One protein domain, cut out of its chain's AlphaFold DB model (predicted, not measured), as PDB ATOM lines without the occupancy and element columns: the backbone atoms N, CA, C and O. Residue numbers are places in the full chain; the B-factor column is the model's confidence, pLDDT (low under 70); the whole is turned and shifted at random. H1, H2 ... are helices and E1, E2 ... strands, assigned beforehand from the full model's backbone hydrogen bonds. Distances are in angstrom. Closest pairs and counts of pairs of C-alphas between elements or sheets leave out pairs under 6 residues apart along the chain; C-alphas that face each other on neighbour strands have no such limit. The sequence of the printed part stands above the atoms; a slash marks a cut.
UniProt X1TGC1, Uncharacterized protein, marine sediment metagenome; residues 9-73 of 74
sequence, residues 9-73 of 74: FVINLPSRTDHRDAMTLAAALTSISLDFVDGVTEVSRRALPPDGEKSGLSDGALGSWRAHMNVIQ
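This is residues 9 to 73 of the 74 residues of an uncharacterized protein of marine sediment metagenome (UniProt X1TGC1). A thin ribbon of two parallel strands, E1 and E2, runs between two helices, with H1 packed on one side of it and H3 on the other. A long loop, residues 39 to 51, leaves E2 and runs out past H3 to the short helix H2 at the far end, and the chain then folds back into H3. The printed part has 65 residues, with three named helices and two named strands in the order E1, H1, E2, H2, H3; the sheet has the order E1, E2 and is parallel, and the class is mixed, helices and strands. The whole is loose, with a radius of gyration of the C-alphas of 14.2 A, and its outline is a rod that spans 44 by 21 by 15 A.

The sheet is made of E1, residues 9 to 12, and E2, residues 34 to 38, which are parallel neighbours with 38 degrees between their directions. The C-alphas of Val 10 and Phe 36 face each other at 4.9 A. N 10 and O 35 are within hydrogen-bond range at 2.9 A, and so are N 37 and O 10 at 2.9 A. H1, residues 17 to 30, follows E1 and precedes E2. E1, H1 and E2 form a strand-helix-strand unit, two parallel neighbour strands with a helix between them in the chain, and its crossover is right-handed. The closest C-alphas of E1 and H1 are those of Asn 12 and Arg 20, 6.6 A apart; those of H1 and E2 are Ala 27 and Leu 34, 6.9 A apart. H3, residues 59 to 71, has its closest C-alphas to E1 at Ile 11 and Ala 67, 6.9 A apart, and to E2 at Val 37 and Val 71, 6.7 A apart. H1 and H3 are apart. H2, residues 52 to 55, is apart from E1, H1 and H3. In H1 and H3 every O i to N i+4 pair is within hydrogen-bond range; H2 is too short for such a pair, and its one O i to N i+3 pair is within range.

E1 begins at C-alpha 9, (33.073, 34.679, 28.612), and is 9.6 A long; E2 is 12.8 A long. H1 begins at C-alpha 17, (33.523, 50.420, 31.330), and measures 19.8 A. H2 is 5.2 A long. H3 measures 18.5 A and ends at C-alpha 71, (27.054, 32.545, 32.375).

The two C-alphas farthest apart are those of Leu 29 and Asp 51, at 44.0 A. The link from E2 to H2 is long, with 13 residues; the other three links are tight. The printed part has no cut. Mean pLDDT of the printed part is 94.8, and no printed residue is under 70.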
ATOM      1  N   PHE A   9      33.899  33.729  27.879       95.88
ATOM      2  CA  PHE A   9      33.073  34.679  28.612       95.88
ATOM      3  C   PHE A   9      33.918  35.675  29.404       95.88
ATOM      4  O   PHE A   9      34.891  35.298  30.060       95.88
ATOM      5  N   VAL A  10      33.495  36.938  29.410       97.00
ATOM      6  CA  VAL A  10      34.055  37.983  30.272       97.00
ATOM      7  C   VAL A  10      32.973  38.498  31.207       97.00
ATOM      8  O   VAL A  10      32.033  39.164  30.775       97.00
ATOM      9  N   ILE A  11      33.137  38.221  32.501       97.69
ATOM     10  CA  ILE A  11      32.299  38.800  33.552       97.69
ATOM     11  C   ILE A  11      32.877  40.159  33.948       97.69
ATOM     12  O   ILE A  11      34.008  40.259  34.424       97.69
ATOM     13  N   ASN A  12      32.088  41.213  33.770       97.00
ATOM     14  CA  ASN A  12      32.491  42.595  34.010       97.00
ATOM     15  C   ASN A  12      31.376  43.334  34.753       97.00
ATOM     16  O   ASN A  12      30.220  43.261  34.350       97.00
ATOM     17  N   LEU A  13      31.707  44.082  35.810       96.88
ATOM     18  CA  LEU A  13      30.728  44.993  36.408       96.88
ATOM     19  C   LEU A  13      30.311  46.050  35.371       96.88
ATOM     20  O   LEU A  13      31.205  46.714  34.843       96.88
ATOM     21  N   PRO A  14      29.004  46.287  35.141       95.25
ATOM     22  CA  PRO A  14      28.538  47.252  34.138       95.25
ATOM     23  C   PRO A  14      29.095  48.668  34.320       95.25
ATOM     24  O   PRO A  14      29.287  49.400  33.355       95.25
ATOM     25  N   SER A  15      29.396  49.053  35.564       96.56
ATOM     26  CA  SER A  15      29.989  50.349  35.905       96.56
ATOM     27  C   SER A  15      31.483  50.467  35.577       96.56
ATOM     28  O   SER A  15      32.016  51.573  35.571       96.56
ATOM     29  N   ARG A  16      32.180  49.354  35.313       96.25
ATOM     30  CA  ARG A  16      33.615  49.307  34.990       96.25
ATOM     31  C   ARG A  16      33.820  49.248  33.481       96.25
ATOM     32  O   ARG A  16      34.320  48.253  32.946       96.25
ATOM     33  N   THR A  17      33.391  50.304  32.792       97.00
ATOM     34  CA  THR A  17      33.523  50.420  31.330       97.00
ATOM     35  C   THR A  17      34.985  50.377  30.897       97.00
ATOM     36  O   THR A  17      35.301  49.726  29.914       97.00
ATOM     37  N   ASP A  18      35.892  50.927  31.708       97.94
ATOM     38  CA  ASP A  18      37.341  50.868  31.503       97.94
ATOM     39  C   ASP A  18      37.866  49.433  31.307       97.94
ATOM     40  O   ASP A  18      38.652  49.165  30.398       97.94
ATOM     41  N   HIS A  19      37.386  48.477  32.108       97.12
ATOM     42  CA  HIS A  19      37.757  47.065  31.969       97.12
ATOM     43  C   HIS A  19      37.143  46.418  30.721       97.12
ATOM     44  O   HIS A  19      37.784  45.590  30.070       97.12
ATOM     45  N   ARG A  20      35.897  46.775  30.390       96.94
ATOM     46  CA  ARG A  20      35.207  46.259  29.202       96.94
ATOM     47  C   ARG A  20      35.882  46.739  27.921       96.94
ATOM     48  O   ARG A  20      36.110  45.933  27.019       96.94
ATOM     49  N   ASP A  21      36.256  48.010  27.872       97.88
ATOM     50  CA  ASP A  21      36.938  48.624  26.736       97.88
ATOM     51  C   ASP A  21      38.321  47.997  26.531       97.88
ATOM     52  O   ASP A  21      38.674  47.623  25.411       97.88
ATOM     53  N   ALA A  22      39.071  47.774  27.617       98.19
ATOM     54  CA  ALA A  22      40.363  47.095  27.557       98.19
ATOM     55  C   ALA A  22      40.256  45.670  26.979       98.19
ATOM     56  O   ALA A  22      41.047  45.294  26.113       98.19
ATOM     57  N   MET A  23      39.263  44.881  27.412       97.88
ATOM     58  CA  MET A  23      39.034  43.530  26.876       97.88
ATOM     59  C   MET A  23      38.554  43.550  25.424       97.88
ATOM     60  O   MET A  23      38.984  42.719  24.627       97.88
ATOM     61  N   THR A  24      37.719  44.524  25.058       97.50
ATOM     62  CA  THR A  24      37.253  44.709  23.677       97.50
ATOM     63  C   THR A  24      38.420  45.019  22.739       97.50
ATOM     64  O   THR A  24      38.531  44.425  21.667       97.50
ATOM     65  N   LEU A  25      39.340  45.893  23.158       98.19
ATOM     66  CA  LEU A  25      40.548  46.196  22.393       98.19
ATOM     67  C   LEU A  25      41.458  44.966  22.257       98.19
ATOM     68  O   LEU A  25      41.951  44.684  21.164       98.19
ATOM     69  N   ALA A  26      41.660  44.216  23.344       97.81
ATOM     70  CA  ALA A  26      42.465  42.997  23.321       97.81
ATOM     71  C   ALA A  26      41.876  41.942  22.369       97.81
ATOM     72  O   ALA A  26      42.610  41.341  21.582       97.81
ATOM     73  N   ALA A  27      40.555  41.762  22.388       97.00
ATOM     74  CA  ALA A  27      39.828  40.876  21.483       97.00
ATOM     75  C   ALA A  27      40.008  41.279  20.014       97.00
ATOM     76  O   ALA A  27      40.357  40.441  19.184       97.00
ATOM     77  N   ALA A  28      39.864  42.573  19.708       97.38
ATOM     78  CA  ALA A  28      40.063  43.099  18.361       97.38
ATOM     79  C   ALA A  28      41.497  42.877  17.849       97.38
ATOM     80  O   ALA A  28      41.686  42.494  16.696       97.38
ATOM     81  N   LEU A  29      42.508  43.064  18.705       98.25
ATOM     82  CA  LEU A  29      43.915  42.867  18.340       98.25
ATOM     83  C   LEU A  29      44.274  41.389  18.117       98.25
ATOM     84  O   LEU A  29      45.142  41.075  17.306       98.25
ATOM     85  N   THR A  30      43.623  40.484  18.846       96.00
ATOM     86  CA  THR A  30      43.926  39.043  18.838       96.00
ATOM     87  C   THR A  30      42.981  38.224  17.964       96.00
ATOM     88  O   THR A  30      43.183  37.022  17.815       96.00
ATOM     89  N   SER A  31      41.968  38.858  17.361       94.00
ATOM     90  CA  SER A  31      40.881  38.184  16.633       94.00
ATOM     91  C   SER A  31      40.134  37.141  17.481       94.00
ATOM     92  O   SER A  31      39.624  36.153  16.957       94.00
ATOM     93  N   ILE A  32      40.068  37.357  18.798       92.81
ATOM     94  CA  ILE A  32      39.303  36.523  19.729       92.81
ATOM     95  C   ILE A  32      37.871  37.056  19.817       92.81
ATOM     96  O   ILE A  32      37.653  38.261  19.909       92.81
ATOM     97  N   SER A  33      36.887  36.156  19.828       93.88
ATOM     98  CA  SER A  33      35.494  36.501  20.121       93.88
ATOM     99  C   SER A  33      35.220  36.355  21.619       93.88
ATOM    100  O   SER A  33      35.577  35.336  22.213       93.88
ATOM    101  N   LEU A  34      34.612  37.379  22.223       95.12
ATOM    102  CA  LEU A  34      34.258  37.415  23.640       95.12
ATOM    103  C   LEU A  34      32.749  37.601  23.806       95.12
ATOM    104  O   LEU A  34      32.164  38.497  23.196       95.12
ATOM    105  N   ASP A  35      32.154  36.819  24.701       95.75
ATOM    106  CA  ASP A  35      30.785  36.994  25.173       95.75
ATOM    107  C   ASP A  35      30.807  37.715  26.524       95.75
ATOM    108  O   ASP A  35      31.305  37.201  27.530       95.75
ATOM    109  N   PHE A  36      30.281  38.935  26.567       96.06
ATOM    110  CA  PHE A  36      30.244  39.697  27.809       96.06
ATOM    111  C   PHE A  36      29.010  39.358  28.635       96.06
ATOM    112  O   PHE A  36      27.887  39.375  28.133       96.06
ATOM    113  N   VAL A  37      29.227  39.144  29.930       97.31
ATOM    114  CA  VAL A  37      28.169  38.939  30.919       97.31
ATOM    115  C   VAL A  37      28.349  39.943  32.046       97.31
ATOM    116  O   VAL A  37      29.461  40.205  32.513       97.31
ATOM    117  N   ASP A  38      27.243  40.521  32.489       97.44
ATOM    118  CA  ASP A  38      27.278  41.527  33.537       97.44
ATOM    119  C   ASP A  38      27.559  40.891  34.904       97.44
ATOM    120  O   ASP A  38      26.943  39.905  35.323       97.44
ATOM    121  N   GLY A  39      28.521  41.479  35.608       97.44
ATOM    122  CA  GLY A  39      28.821  41.171  36.994       97.44
ATOM    123  C   GLY A  39      27.690  41.626  37.913       97.44
ATOM    124  O   GLY A  39      26.979  42.588  37.629       97.44
ATOM    125  N   VAL A  40      27.545  40.937  39.042       97.19
ATOM    126  CA  VAL A  40      26.447  41.151  39.988       97.19
ATOM    127  C   VAL A  40      26.996  41.740  41.281       97.19
ATOM    128  O   VAL A  40      27.957  41.213  41.838       97.19
ATOM    129  N   THR A  41      26.381  42.818  41.765       95.62
ATOM    130  CA  THR A  41      26.719  43.443  43.058       95.62
ATOM    131  C   THR A  41      25.738  43.068  44.161       95.62
ATOM    132  O   THR A  41      26.127  43.004  45.318       95.62
ATOM    133  N   GLU A  42      24.490  42.772  43.800       94.50
ATOM    134  CA  GLU A  42      23.415  42.472  44.743       94.50
ATOM    135  C   GLU A  42      22.869  41.069  44.494       94.50
ATOM    136  O   GLU A  42      22.392  40.749  43.401       94.50
ATOM    137  N   VAL A  43      22.914  40.220  45.519       94.81
ATOM    138  CA  VAL A  43      22.395  38.852  45.454       94.81
ATOM    139  C   VAL A  43      21.311  38.684  46.502       94.81
ATOM    140  O   VAL A  43      21.540  38.864  47.696       94.81
ATOM    141  N   SER A  44      20.113  38.294  46.060       92.38
ATOM    142  CA  SER A  44      19.047  37.955  46.996       92.38
ATOM    143  C   SER A  44      19.469  36.763  47.846       92.38
ATOM    144  O   SER A  44      19.716  35.675  47.326       92.38
ATOM    145  N   ARG A  45      19.462  36.945  49.166       89.94
ATOM    146  CA  ARG A  45      19.697  35.879  50.145       89.94
ATOM    147  C   ARG A  45      18.773  34.667  49.953       89.94
ATOM    148  O   ARG A  45      19.177  33.532  50.162       89.94
ATOM    149  N   ARG A  46      17.554  34.886  49.440       90.62
ATOM    150  CA  ARG A  46      16.594  33.814  49.110       90.62
ATOM    151  C   ARG A  46      16.968  32.999  47.869       90.62
ATOM    152  O   ARG A  46      16.415  31.925  47.676       90.62
ATOM    153  N   ALA A  47      17.849  33.523  47.017       90.31
ATOM    154  CA  ALA A  47      18.333  32.843  45.819       90.31
ATOM    155  C   ALA A  47      19.587  31.994  46.087       90.31
ATOM    156  O   ALA A  47      20.105  31.360  45.166       90.31
ATOM    157  N   LEU A  48      20.095  32.004  47.324       92.50
ATOM    158  CA  LEU A  48      21.213  31.163  47.717       92.50
ATOM    159  C   LEU A  48      20.784  29.687  47.742       92.50
ATOM    160  O   LEU A  48      19.643  29.380  48.097       92.50
ATOM    161  N   PRO A  49      21.688  28.762  47.378       91.19
ATOM    162  CA  PRO A  49      21.435  27.336  47.531       91.19
ATOM    163  C   PRO A  49      21.256  26.969  49.016       91.19
ATOM    164  O   PRO A  49      21.592  27.774  49.895       91.19
ATOM    165  N   PRO A  50      20.768  25.752  49.322       93.06
ATOM    166  CA  PRO A  50      20.742  25.244  50.691       93.06
ATOM    167  C   PRO A  50      22.095  25.452  51.386       93.06
ATOM    168  O   PRO A  50      23.142  25.213  50.792       93.06
ATOM    169  N   ASP A  51      22.058  25.959  52.620       88.31
ATOM    170  CA  ASP A  51      23.232  26.336  53.421       88.31
ATOM    171  C   ASP A  51      24.146  27.429  52.829       88.31
ATOM    172  O   ASP A  51      25.181  27.743  53.416       88.31
ATOM    173  N   GLY A  52      23.751  28.097  51.741       87.94
ATOM    174  CA  GLY A  52      24.545  29.159  51.117       87.94
ATOM    175  C   GLY A  52      24.833  30.343  52.047       87.94
ATOM    176  O   GLY A  52      25.908  30.933  51.975       87.94
ATOM    177  N   GLU A  53      23.939  30.639  52.992       87.56
ATOM    178  CA  GLU A  53      24.164  31.649  54.042       87.56
ATOM    179  C   GLU A  53      25.288  31.272  55.012       87.56
ATOM    180  O   GLU A  53      25.983  32.133  55.546       87.56
ATOM    181  N   LYS A  54      25.500  29.972  55.232       91.94
ATOM    182  CA  LYS A  54      26.542  29.459  56.129       91.94
ATOM    183  C   LYS A  54      27.912  29.398  55.451       91.94
ATOM    184  O   LYS A  54      28.888  29.049  56.105       91.94
ATOM    185  N   SER A  55      27.994  29.739  54.162       88.38
ATOM    186  CA  SER A  55      29.239  29.704  53.388       88.38
ATOM    187  C   SER A  55      30.300  30.690  53.886       88.38
ATOM    188  O   SER A  55      31.477  30.516  53.580       88.38
ATOM    189  N   GLY A  56      29.905  31.732  54.631       88.88
ATOM    190  CA  GLY A  56      30.820  32.776  55.105       88.88
ATOM    191  C   GLY A  56      31.408  33.642  53.985       88.88
ATOM    192  O   GLY A  56      32.378  34.362  54.214       88.88
ATOM    193  N   LEU A  57      30.850  33.570  52.771       91.12
ATOM    194  CA  LEU A  57      31.295  34.367  51.634       91.12
ATOM    195  C   LEU A  57      30.943  35.847  51.823       91.12
ATOM    196  O   LEU A  57      29.867  36.192  52.315       91.12
ATOM    197  N   SER A  58      31.844  36.724  51.378       94.00
ATOM    198  CA  SER A  58      31.560  38.157  51.270       94.00
ATOM    199  C   SER A  58      30.521  38.428  50.180       94.00
ATOM    200  O   SER A  58      30.362  37.632  49.251       94.00
ATOM    201  N   ASP A  59      29.861  39.586  50.232       92.94
ATOM    202  CA  ASP A  59      28.868  39.963  49.217       92.94
ATOM    203  C   ASP A  59      29.473  40.000  47.802       92.94
ATOM    204  O   ASP A  59      28.854  39.534  46.848       92.94
ATOM    205  N   GLY A  60      30.731  40.435  47.660       94.25
ATOM    206  CA  GLY A  60      31.445  40.397  46.378       94.25
ATOM    207  C   GLY A  60      31.709  38.974  45.867       94.25
ATOM    208  O   GLY A  60      31.624  38.718  44.664       94.25
ATOM    209  N   ALA A  61      31.986  38.025  46.766       94.50
ATOM    210  CA  ALA A  61      32.143  36.619  46.399       94.50
ATOM    211  C   ALA A  61      30.796  35.979  46.016       94.50
ATOM    212  O   ALA A  61      30.735  35.227  45.043       94.50
ATOM    213  N   LEU A  62      29.705  36.335  46.704       95.31
ATOM    214  CA  LEU A  62      28.347  35.940  46.315       95.31
ATOM    215  C   LEU A  62      27.959  36.519  44.950       95.31
ATOM    216  O   LEU A  62      27.426  35.794  44.110       95.31
ATOM    217  N   GLY A  63      28.271  37.790  44.699       95.94
ATOM    218  CA  GLY A  63      28.087  38.440  43.402       95.94
ATOM    219  C   GLY A  63      28.867  37.741  42.289       95.94
ATOM    220  O   GLY A  63      28.320  37.455  41.222       95.94
ATOM    221  N   SER A  64      30.118  37.364  42.569       95.69
ATOM    222  CA  SER A  64      30.957  36.596  41.643       95.69
ATOM    223  C   SER A  64      30.330  35.238  41.332       95.69
ATOM    224  O   SER A  64      30.149  34.906  40.162       95.69
ATOM    225  N   TRP A  65      29.923  34.477  42.353       95.25
ATOM    226  CA  TRP A  65      29.200  33.216  42.172       95.25
ATOM    227  C   TRP A  65      27.936  33.404  41.325       95.25
ATOM    228  O   TRP A  65      27.727  32.680  40.350       95.25
ATOM    229  N   ARG A  66      27.113  34.410  41.641       96.00
ATOM    230  CA  ARG A  66      25.864  34.673  40.922       96.00
ATOM    231  C   ARG A  66      26.117  35.010  39.454       96.00
ATOM    232  O   ARG A  66      25.395  34.508  38.596       96.00
ATOM    233  N   ALA A  67      27.151  35.794  39.157       97.25
ATOM    234  CA  ALA A  67      27.540  36.108  37.787       97.25
ATOM    235  C   ALA A  67      27.984  34.854  37.008       97.25
ATOM    236  O   ALA A  67      27.540  34.654  35.882       97.25
ATOM    237  N   HIS A  68      28.756  33.950  37.621       96.06
ATOM    238  CA  HIS A  68      29.115  32.669  36.989       96.06
ATOM    239  C   HIS A  68      27.881  31.798  36.728       96.06
ATOM    240  O   HIS A  68      27.746  31.198  35.664       96.06
ATOM    241  N   MET A  69      26.936  31.767  37.666       95.38
ATOM    242  CA  MET A  69      25.680  31.048  37.472       95.38
ATOM    243  C   MET A  69      24.800  31.662  36.370       95.38
ATOM    244  O   MET A  69      23.966  30.947  35.822       95.38
ATOM    245  N   ASN A  70      24.956  32.952  36.046       95.56
ATOM    246  CA  ASN A  70      24.299  33.574  34.891       95.56
ATOM    247  C   ASN A  70      24.970  33.144  33.578       95.56
ATOM    248  O   ASN A  70      24.266  32.822  32.629       95.56
ATOM    249  N   VAL A  71      26.308  33.053  33.545       96.25
ATOM    250  CA  VAL A  71      27.054  32.545  32.375       96.25
ATOM    251  C   VAL A  71      26.576  31.146  31.982       96.25
ATOM    252  O   VAL A  71      26.321  30.901  30.810       96.25
ATOM    253  N   ILE A  72      26.373  30.251  32.954       93.94
ATOM    254  CA  ILE A  72      25.903  28.872  32.710       93.94
ATOM    255  C   ILE A  72      24.529  28.823  32.006       93.94
ATOM    256  O   ILE A  72      24.190  27.816  31.395       93.94
ATOM    257  N   GLN A  73      23.728  29.888  32.090       88.62
ATOM    258  CA  GLN A  73      22.384  29.961  31.504       88.62
ATOM    259  C   GLN A  73      22.363  30.574  30.088       88.62
ATOM    260  O   GLN A  73      21.278  30.854  29.581       88.62
TER     261      GLN A  73